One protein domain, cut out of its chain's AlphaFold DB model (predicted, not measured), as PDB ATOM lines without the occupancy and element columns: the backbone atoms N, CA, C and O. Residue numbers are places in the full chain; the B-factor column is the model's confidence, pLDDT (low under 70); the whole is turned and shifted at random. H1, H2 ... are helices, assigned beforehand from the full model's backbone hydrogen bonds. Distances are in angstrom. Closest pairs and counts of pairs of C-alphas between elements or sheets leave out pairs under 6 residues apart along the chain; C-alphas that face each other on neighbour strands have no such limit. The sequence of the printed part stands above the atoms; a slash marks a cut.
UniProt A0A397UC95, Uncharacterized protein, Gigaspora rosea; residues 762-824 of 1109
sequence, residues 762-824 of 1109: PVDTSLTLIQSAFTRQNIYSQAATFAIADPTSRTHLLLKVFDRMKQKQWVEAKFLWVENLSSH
ATOM      1  N   PRO A 762     -53.713 -39.482 -28.538       75.62
ATOM      2  CA  PRO A 762     -53.295 -38.082 -28.642       75.62
ATOM      3  C   PRO A 762     -51.802 -37.893 -28.969       75.62
ATOM      4  O   PRO A 762     -51.447 -36.973 -29.707       75.62
ATOM      5  N   VAL A 763     -50.943 -38.832 -28.547       86.88
ATOM      6  CA  VAL A 763     -49.543 -38.933 -28.998       86.88
ATOM      7  C   VAL A 763     -49.460 -39.113 -30.522       86.88
ATOM      8  O   VAL A 763     -48.804 -38.313 -31.185       86.88
ATOM      9  N   ASP A 764     -50.163 -40.087 -31.107       87.19
ATOM     10  CA  ASP A 764     -50.206 -40.309 -32.565       87.19
ATOM     11  C   ASP A 764     -50.747 -39.084 -33.320       87.19
ATOM     12  O   ASP A 764     -50.247 -38.736 -34.391       87.19
ATOM     13  N   THR A 765     -51.740 -38.398 -32.750       84.38
ATOM     14  CA  THR A 765     -52.306 -37.162 -33.308       84.38
ATOM     15  C   THR A 765     -51.259 -36.042 -33.333       84.38
ATOM     16  O   THR A 765     -51.054 -35.421 -34.375       84.38
ATOM     17  N   SER A 766     -50.523 -35.829 -32.236       85.38
ATOM     18  CA  SER A 766     -49.431 -34.842 -32.187       85.38
ATOM     19  C   SER A 766     -48.259 -35.193 -33.120       85.38
ATOM     20  O   SER A 766     -47.775 -34.320 -33.840       85.38
ATOM     21  N   LEU A 767     -47.881 -36.473 -33.236       92.25
ATOM     22  CA  LEU A 767     -46.902 -36.931 -34.231       92.25
ATOM     23  C   LEU A 767     -47.398 -36.718 -35.671       92.25
ATOM     24  O   LEU A 767     -46.610 -36.374 -36.548       92.25
ATOM     25  N   THR A 768     -48.702 -36.845 -35.928       88.38
ATOM     26  CA  THR A 768     -49.294 -36.551 -37.245       88.38
ATOM     27  C   THR A 768     -49.211 -35.055 -37.584       88.38
ATOM     28  O   THR A 768     -48.934 -34.703 -38.733       88.38
ATOM     29  N   LEU A 769     -49.380 -34.161 -36.599       88.19
ATOM     30  CA  LEU A 769     -49.177 -32.714 -36.775       88.19
ATOM     31  C   LEU A 769     -47.704 -32.380 -37.061       88.19
ATOM     32  O   LEU A 769     -47.421 -31.677 -38.032       88.19
ATOM     33  N   ILE A 770     -46.774 -32.958 -36.289       92.06
ATOM     34  CA  ILE A 770     -45.320 -32.870 -36.515       92.06
ATOM     35  C   ILE A 770     -44.976 -33.336 -37.938       92.06
ATOM     36  O   ILE A 770     -44.290 -32.625 -38.676       92.06
ATOM     37  N   GLN A 771     -45.515 -34.480 -38.380       94.06
ATOM     38  CA  GLN A 771     -45.312 -34.976 -39.742       94.06
ATOM     39  C   GLN A 771     -45.825 -33.983 -40.794       94.06
ATOM     40  O   GLN A 771     -45.114 -33.677 -41.752       94.06
ATOM     41  N   SER A 772     -47.049 -33.474 -40.622       88.44
ATOM     42  CA  SER A 772     -47.710 -32.559 -41.564       88.44
ATOM     43  C   SER A 772     -46.962 -31.228 -41.718       88.44
ATOM     44  O   SER A 772     -46.818 -30.725 -42.836       88.44
ATOM     45  N   ALA A 773     -46.425 -30.689 -40.618       87.75
ATOM     46  CA  ALA A 773     -45.620 -29.471 -40.620       87.75
ATOM     47  C   ALA A 773     -44.288 -29.675 -41.363       87.75
ATOM     48  O   ALA A 773     -44.027 -29.008 -42.368       87.75
ATOM     49  N   PHE A 774     -43.465 -30.631 -40.923       93.44
ATOM     50  CA  PHE A 774     -42.101 -30.803 -41.437       93.44
ATOM     51  C   PHE A 774     -42.000 -31.561 -42.771       93.44
ATOM     52  O   PHE A 774     -40.970 -31.485 -43.436       93.44
ATOM     53  N   THR A 775     -43.071 -32.204 -43.256       89.88
ATOM     54  CA  THR A 775     -43.120 -32.688 -44.657       89.88
ATOM     55  C   THR A 775     -43.034 -31.531 -45.667       89.88
ATOM     56  O   THR A 775     -42.656 -31.736 -46.822       89.88
ATOM     57  N   ARG A 776     -43.332 -30.286 -45.261       87.19
ATOM     58  CA  ARG A 776     -43.109 -29.100 -46.101       87.19
ATOM     59  C   ARG A 776     -41.643 -28.671 -46.016       87.19
ATOM     60  O   ARG A 776     -41.225 -28.094 -45.015       87.19
ATOM     61  N   GLN A 777     -40.889 -28.880 -47.098       87.44
ATOM     62  CA  GLN A 777     -39.442 -28.611 -47.179       87.44
ATOM     63  C   GLN A 777     -39.034 -27.223 -46.650       87.44
ATOM     64  O   GLN A 777     -38.052 -27.129 -45.922       87.44
ATOM     65  N   ASN A 778     -39.808 -26.171 -46.947       88.69
ATOM     66  CA  ASN A 778     -39.527 -24.802 -46.490       88.69
ATOM     67  C   ASN A 778     -39.671 -24.615 -44.968       88.69
ATOM     68  O   ASN A 778     -39.001 -23.762 -44.398       88.69
ATOM     69  N   ILE A 779     -40.549 -25.387 -44.314       86.12
ATOM     70  CA  ILE A 779     -40.731 -25.350 -42.855       86.12
ATOM     71  C   ILE A 779     -39.608 -26.145 -42.189       86.12
ATOM     72  O   ILE A 779     -38.997 -25.665 -41.239       86.12
ATOM     73  N   TYR A 780     -39.281 -27.325 -42.729       93.00
ATOM     74  CA  TYR A 780     -38.147 -28.127 -42.264       93.00
ATOM     75  C   TYR A 780     -36.816 -27.373 -42.382       93.00
ATOM     76  O   TYR A 780     -36.036 -27.391 -41.436       93.00
ATOM     77  N   SER A 781     -36.546 -26.682 -43.496       90.19
ATOM     78  CA  SER A 781     -35.287 -25.947 -43.665       90.19
ATOM     79  C   SER A 781     -35.166 -24.759 -42.708       90.19
ATOM     80  O   SER A 781     -34.116 -24.597 -42.095       90.19
ATOM     81  N   GLN A 782     -36.236 -23.980 -42.515       88.75
ATOM     82  CA  GLN A 782     -36.263 -22.892 -41.529       88.75
ATOM     83  C   GLN A 782     -36.065 -23.418 -40.102       88.75
ATOM     84  O   GLN A 782     -35.203 -22.923 -39.378       88.75
ATOM     85  N   ALA A 783     -36.804 -24.461 -39.719       89.00
ATOM     86  CA  ALA A 783     -36.655 -25.107 -38.421       89.00
ATOM     87  C   ALA A 783     -35.240 -25.668 -38.213       89.00
ATOM     88  O   ALA A 783     -34.696 -25.551 -37.120       89.00
ATOM     89  N   ALA A 784     -34.618 -26.237 -39.251       92.69
ATOM     90  CA  ALA A 784     -33.253 -26.749 -39.170       92.69
ATOM     91  C   ALA A 784     -32.245 -25.615 -38.932       92.69
ATOM     92  O   ALA A 784     -31.334 -25.779 -38.127       92.69
ATOM     93  N   THR A 785     -32.434 -24.443 -39.550       92.94
ATOM     94  CA  THR A 785     -31.628 -23.250 -39.247       92.94
ATOM     95  C   THR A 785     -31.805 -22.794 -37.794       92.94
ATOM     96  O   THR A 785     -30.804 -22.545 -37.128       92.94
ATOM     97  N   PHE A 786     -33.036 -22.754 -37.264       88.00
ATOM     98  CA  PHE A 786     -33.274 -22.438 -35.845       88.00
ATOM     99  C   PHE A 786     -32.626 -23.461 -34.900       88.00
ATOM    100  O   PHE A 786     -31.947 -23.075 -33.957       88.00
ATOM    101  N   ALA A 787     -32.757 -24.756 -35.189       92.31
ATOM    102  CA  ALA A 787     -32.189 -25.838 -34.387       92.31
ATOM    103  C   ALA A 787     -30.649 -25.939 -34.448       92.31
ATOM    104  O   ALA A 787     -30.049 -26.591 -33.595       92.31
ATOM    105  N   ILE A 788     -30.017 -25.326 -35.455       92.00
ATOM    106  CA  ILE A 788     -28.560 -25.130 -35.533       92.00
ATOM    107  C   ILE A 788     -28.139 -23.885 -34.737       92.00
ATOM    108  O   ILE A 788     -27.104 -23.912 -34.078       92.00
ATOM    109  N   ALA A 789     -28.933 -22.809 -34.784       92.00
ATOM    110  CA  ALA A 789     -28.664 -21.571 -34.046       92.00
ATOM    111  C   ALA A 789     -28.869 -21.721 -32.525       92.00
ATOM    112  O   ALA A 789     -28.122 -21.132 -31.748       92.00
ATOM    113  N   ASP A 790     -29.845 -22.529 -32.109       92.00
ATOM    114  CA  ASP A 790     -30.084 -22.919 -30.717       92.00
ATOM    115  C   ASP A 790     -30.362 -24.436 -30.614       92.00
ATOM    116  O   ASP A 790     -31.500 -24.886 -30.800       92.00
ATOM    117  N   PRO A 791     -29.343 -25.247 -30.272       88.50
ATOM    118  CA  PRO A 791     -29.500 -26.678 -30.005       88.50
ATOM    119  C   PRO A 791     -30.304 -27.025 -28.737       88.50
ATOM    120  O   PRO A 791     -30.567 -28.204 -28.496       88.50
ATOM    121  N   THR A 792     -30.684 -26.039 -27.917       88.62
ATOM    122  CA  THR A 792     -31.588 -26.209 -26.761       88.62
ATOM    123  C   THR A 792     -33.045 -25.845 -27.073       88.62
ATOM    124  O   THR A 792     -33.929 -26.124 -26.260       88.62
ATOM    125  N   SER A 793     -33.316 -25.311 -28.269       89.06
ATOM    126  CA  SER A 793     -34.659 -24.955 -28.740       89.06
ATOM    127  C   SER A 793     -35.621 -26.150 -28.782       89.06
ATOM    128  O   SER A 793     -35.251 -27.295 -29.069       89.06
ATOM    129  N   ARG A 794     -36.916 -25.881 -28.583       87.69
ATOM    130  CA  ARG A 794     -37.987 -26.880 -28.749       87.69
ATOM    131  C   ARG A 794     -38.112 -27.314 -30.211       87.69
ATOM    132  O   ARG A 794     -38.440 -28.461 -30.503       87.69
ATOM    133  N   THR A 795     -37.747 -26.432 -31.133       90.69
ATOM    134  CA  THR A 795     -37.608 -26.693 -32.568       90.69
ATOM    135  C   THR A 795     -36.603 -27.818 -32.851       90.69
ATOM    136  O   THR A 795     -36.884 -28.696 -33.668       90.69
ATOM    137  N   HIS A 796     -35.477 -27.869 -32.128       93.81
ATOM    138  CA  HIS A 796     -34.499 -28.959 -32.233       93.81
ATOM    139  C   HIS A 796     -35.059 -30.308 -31.744       93.81
ATOM    140  O   HIS A 796     -34.821 -31.342 -32.374       93.81
ATOM    141  N   LEU A 797     -35.858 -30.315 -30.670       94.06
ATOM    142  CA  LEU A 797     -36.593 -31.505 -30.216       94.06
ATOM    143  C   LEU A 797     -37.616 -31.977 -31.265       94.06
ATOM    144  O   LEU A 797     -37.628 -33.153 -31.628       94.06
ATOM    145  N   LEU A 798     -38.454 -31.068 -31.765       94.88
ATOM    146  CA  LEU A 798     -39.501 -31.374 -32.744       94.88
ATOM    147  C   LEU A 798     -38.918 -31.939 -34.051       94.88
ATOM    148  O   LEU A 798     -39.481 -32.875 -34.626       94.88
ATOM    149  N   LEU A 799     -37.749 -31.448 -34.478       95.88
ATOM    150  CA  LEU A 799     -37.001 -32.029 -35.594       95.88
ATOM    151  C   LEU A 799     -36.424 -33.409 -35.280       95.88
ATOM    152  O   LEU A 799     -36.573 -34.303 -36.107       95.88
ATOM    153  N   LYS A 800     -35.840 -33.639 -34.094       96.38
ATOM    154  CA  LYS A 800     -35.381 -34.987 -33.697       96.38
ATOM    155  C   LYS A 800     -36.524 -36.008 -33.711       96.38
ATOM    156  O   LYS A 800     -36.327 -37.127 -34.182       96.38
ATOM    157  N   VAL A 801     -37.720 -35.630 -33.252       96.19
ATOM    158  CA  VAL A 801     -38.925 -36.476 -33.327       96.19
ATOM    159  C   VAL A 801     -39.293 -36.773 -34.790       96.19
ATOM    160  O   VAL A 801     -39.482 -37.937 -35.151       96.19
ATOM    161  N   PHE A 802     -39.309 -35.757 -35.660       96.88
ATOM    162  CA  PHE A 802     -39.588 -35.931 -37.091       96.88
ATOM    163  C   PHE A 802     -38.531 -36.775 -37.828       96.88
ATOM    164  O   PHE A 802     -38.888 -37.631 -38.640       96.88
ATOM    165  N   ASP A 803     -37.241 -36.599 -37.538       95.75
ATOM    166  CA  ASP A 803     -36.172 -37.392 -38.148       95.75
ATOM    167  C   ASP A 803     -36.202 -38.854 -37.677       95.75
ATOM    168  O   ASP A 803     -35.980 -39.746 -38.496       95.75
ATOM    169  N   ARG A 804     -36.588 -39.144 -36.423       97.00
ATOM    170  CA  ARG A 804     -36.883 -40.523 -35.986       97.00
ATOM    171  C   ARG A 804     -38.052 -41.126 -36.776       97.00
ATOM    172  O   ARG A 804     -37.921 -42.227 -37.306       97.00
ATOM    173  N   MET A 805     -39.151 -40.393 -36.973       96.06
ATOM    174  CA  MET A 805     -40.281 -40.851 -37.809       96.06
ATOM    175  C   MET A 805     -39.861 -41.120 -39.266       96.06
ATOM    176  O   MET A 805     -40.251 -42.128 -39.858       96.06
ATOM    177  N   LYS A 806     -39.014 -40.259 -39.839       94.62
ATOM    178  CA  LYS A 806     -38.423 -40.392 -41.184       94.62
ATOM    179  C   LYS A 806     -37.467 -41.588 -41.289       94.62
ATOM    180  O   LYS A 806     -37.475 -42.282 -42.304       94.62
ATOM    181  N   GLN A 807     -36.724 -41.888 -40.221       95.56
ATOM    182  CA  GLN A 807     -35.928 -43.112 -40.039       95.56
ATOM    183  C   GLN A 807     -36.787 -44.359 -39.739       95.56
ATOM    184  O   GLN A 807     -36.238 -45.441 -39.560       95.56
ATOM    185  N   LYS A 808     -38.128 -44.240 -39.720       93.12
ATOM    186  CA  LYS A 808     -39.103 -45.293 -39.361       93.12
ATOM    187  C   LYS A 808     -39.044 -45.750 -37.893       93.12
ATOM    188  O   LYS A 808     -39.713 -46.715 -37.529       93.12
ATOM    189  N   GLN A 809     -38.325 -45.017 -37.050       96.06
ATOM    190  CA  GLN A 809     -38.194 -45.220 -35.609       96.06
ATOM    191  C   GLN A 809     -39.379 -44.586 -34.864       96.06
ATOM    192  O   GLN A 809     -39.270 -43.566 -34.182       96.06
ATOM    193  N   TRP A 810     -40.568 -45.153 -35.087       90.94
ATOM    194  CA  TRP A 810     -41.838 -44.624 -34.580       90.94
ATOM    195  C   TRP A 810     -42.024 -44.803 -33.072       90.94
ATOM    196  O   TRP A 810     -42.764 -44.036 -32.462       90.94
ATOM    197  N   VAL A 811     -41.385 -45.805 -32.466       93.31
ATOM    198  CA  VAL A 811     -41.473 -46.064 -31.021       93.31
ATOM    199  C   VAL A 811     -40.567 -45.084 -30.277       93.31
ATOM    200  O   VAL A 811     -40.976 -44.453 -29.310       93.31
ATOM    201  N   GLU A 812     -39.376 -44.861 -30.812       95.31
ATOM    202  CA  GLU A 812     -38.373 -43.918 -30.342       95.31
ATOM    203  C   GLU A 812     -38.840 -42.468 -30.525       95.31
ATOM    204  O   GLU A 812     -38.630 -41.643 -29.643       95.31
ATOM    205  N   ALA A 813     -39.549 -42.156 -31.618       95.50
ATOM    206  CA  ALA A 813     -40.220 -40.866 -31.796       95.50
ATOM    207  C   ALA A 813     -41.318 -40.622 -30.742       95.50
ATOM    208  O   ALA A 813     -41.447 -39.506 -30.241       95.50
ATOM    209  N   LYS A 814     -42.087 -41.662 -30.378       94.94
ATOM    210  CA  LYS A 814     -43.092 -41.592 -29.302       94.94
ATOM    211  C   LYS A 814     -42.445 -41.376 -27.938       94.94
ATOM    212  O   LYS A 814     -42.877 -40.476 -27.226       94.94
ATOM    213  N   PHE A 815     -41.423 -42.159 -27.591       93.94
ATOM    214  CA  PHE A 815     -40.713 -42.006 -26.318       93.94
ATOM    215  C   PHE A 815     -40.043 -40.639 -26.211       93.94
ATOM    216  O   PHE A 815     -40.346 -39.913 -25.270       93.94
ATOM    217  N   LEU A 816     -39.273 -40.214 -27.217       94.38
ATOM    218  CA  LEU A 816     -38.619 -38.903 -27.227       94.38
ATOM    219  C   LEU A 816     -39.619 -37.748 -27.031       94.38
ATOM    220  O   LEU A 816     -39.327 -36.787 -26.320       94.38
ATOM    221  N   TRP A 817     -40.811 -37.841 -27.627       93.94
ATOM    222  CA  TRP A 817     -41.875 -36.854 -27.436       93.94
ATOM    223  C   TRP A 817     -42.474 -36.900 -26.017       93.94
ATOM    224  O   TRP A 817     -42.586 -35.864 -25.363       93.94
ATOM    225  N   VAL A 818     -42.801 -38.089 -25.498       90.94
ATOM    226  CA  VAL A 818     -43.408 -38.279 -24.164       90.94
ATOM    227  C   VAL A 818     -42.444 -37.943 -23.017       90.94
ATOM    228  O   VAL A 818     -42.842 -37.293 -22.049       90.94
ATOM    229  N   GLU A 819     -41.170 -38.311 -23.133       90.62
ATOM    230  CA  GLU A 819     -40.112 -37.961 -22.177       90.62
ATOM    231  C   GLU A 819     -39.969 -36.442 -22.058       90.62
ATOM    232  O   GLU A 819     -39.954 -35.897 -20.953       90.62
ATOM    233  N   ASN A 820     -39.956 -35.729 -23.187       84.94
ATOM    234  CA  ASN A 820     -39.822 -34.277 -23.178       84.94
ATOM    235  C   ASN A 820     -41.103 -33.563 -22.717       84.94
ATOM    236  O   ASN A 820     -40.996 -32.545 -22.033       84.94
ATOM    237  N   LEU A 821     -42.296 -34.118 -22.966       77.75
ATOM    238  CA  LEU A 821     -43.540 -33.644 -22.341       77.75
ATOM    239  C   LEU A 821     -43.470 -33.711 -20.803       77.75
ATOM    240  O   LEU A 821     -43.926 -32.786 -20.132       77.75
ATOM    241  N   SER A 822     -42.845 -34.749 -20.230       63.91
ATOM    242  CA  SER A 822     -42.720 -34.881 -18.768       63.91
ATOM    243  C   SER A 822     -41.926 -33.737 -18.120       63.91
ATOM    244  O   SER A 822     -42.284 -33.277 -17.034       63.91
ATOM    245  N   SER A 823     -40.915 -33.204 -18.821       62.03
ATOM    246  CA  SER A 823     -40.059 -32.111 -18.333       62.03
ATOM    247  C   SER A 823     -40.812 -30.798 -18.067       62.03
ATOM    248  O   SER A 823     -40.333 -29.948 -17.317       62.03
ATOM    249  N   HIS A 824     -41.995 -30.625 -18.667       57.44
ATOM    250  CA  HIS A 824     -42.802 -29.408 -18.565       57.44
ATOM    251  C   HIS A 824     -43.824 -29.444 -17.407       57.44
ATOM    252  O   HIS A 824     -44.479 -28.437 -17.134       57.44
TER     253      HIS A 824
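This is residues 762 to 824 of the 1109 residues of an uncharacterized protein of Gigaspora rosea (UniProt A0A397UC95). Four helices pack into a small rounded body: H3 lies in the middle between H2 and H4, and H1 crosses H3 on another side, reaching from a corner with H2 at one end to H4 at the other. H3 and H4 form a helical hairpin, side by side and running opposite ways, while H2 packs on H3 at a steeper slant. The printed part has 63 residues, with four named helices in the order H1, H2, H3, H4 and no named strand, and its class is all helix. It is compact, with a radius of gyration of the C-alphas of 11.1 A and spans of 26 by 24 by 18 A.

Find C-alpha 762 at (-53.295, -38.082, -28.642); from there H1 runs through residues 762 to 774, 18.5 A from first to last C-alpha. After a tight link of 2 residues you meet H2, residues 777 to 789, 18.4 A long, beginning at C-alpha 777 at (-39.442, -28.611, -47.179). A tight link of 4 residues leads to H3, residues 794 to 806, also 18.4 A long. Past a tight link of 3 residues, H4 takes residues 810 to 822 and measures 18.6 A, ending at C-alpha 822 at (-42.720, -34.881, -18.768).

Begin with H1, which shares the place of hub with H3; each touches three other helices. H1 touches H3 about perpendicular, at 86 degrees, and the closest C-alphas, those of Gln 771 and Phe 802, are 6.4 A apart. With residues 763 to 767 alone H1 touches H4, at 75 degrees, about perpendicular; look at the closest C-alphas, those of Val 763 and Lys 814, 7.0 A apart. H1 and H2 touch only at the corner by their link, and only just, with 3 pairs of C-alphas within 8 A; the closest are those of Phe 774 and Tyr 780, at 4.8 A. Next, H2 touches residues 795 to 799 of H3, with the closest C-alphas, those of Ala 787 and His 796, 4.4 A apart; the two run opposite ways at a steep tilt of 51 degrees. The hairpin of H3 and H4 has a shallow tilt of 19 degrees, opposite ways, and its closest C-alphas, those of Val 801 and Ala 813, are 4.8 A apart. H2 and H4 are apart. The packing of the helices is mostly crossed: of 4 pairs of helices that touch, leaving out the pair that touches only at the corner, 1 is at a shallow tilt, that of H3 and H4. In H1, H2, H3 and H4 every O i to N i+4 pair is within hydrogen-bond range.

The two C-alphas farthest apart are those of Pro 762 and Ala 789, at 30.1 A. The printed part has no cut, and no link between helices is long. The mean pLDDT of the printed part is 89.6; look for low confidence, under 70, at residues 822 to 824, of which 822 belongs to H4.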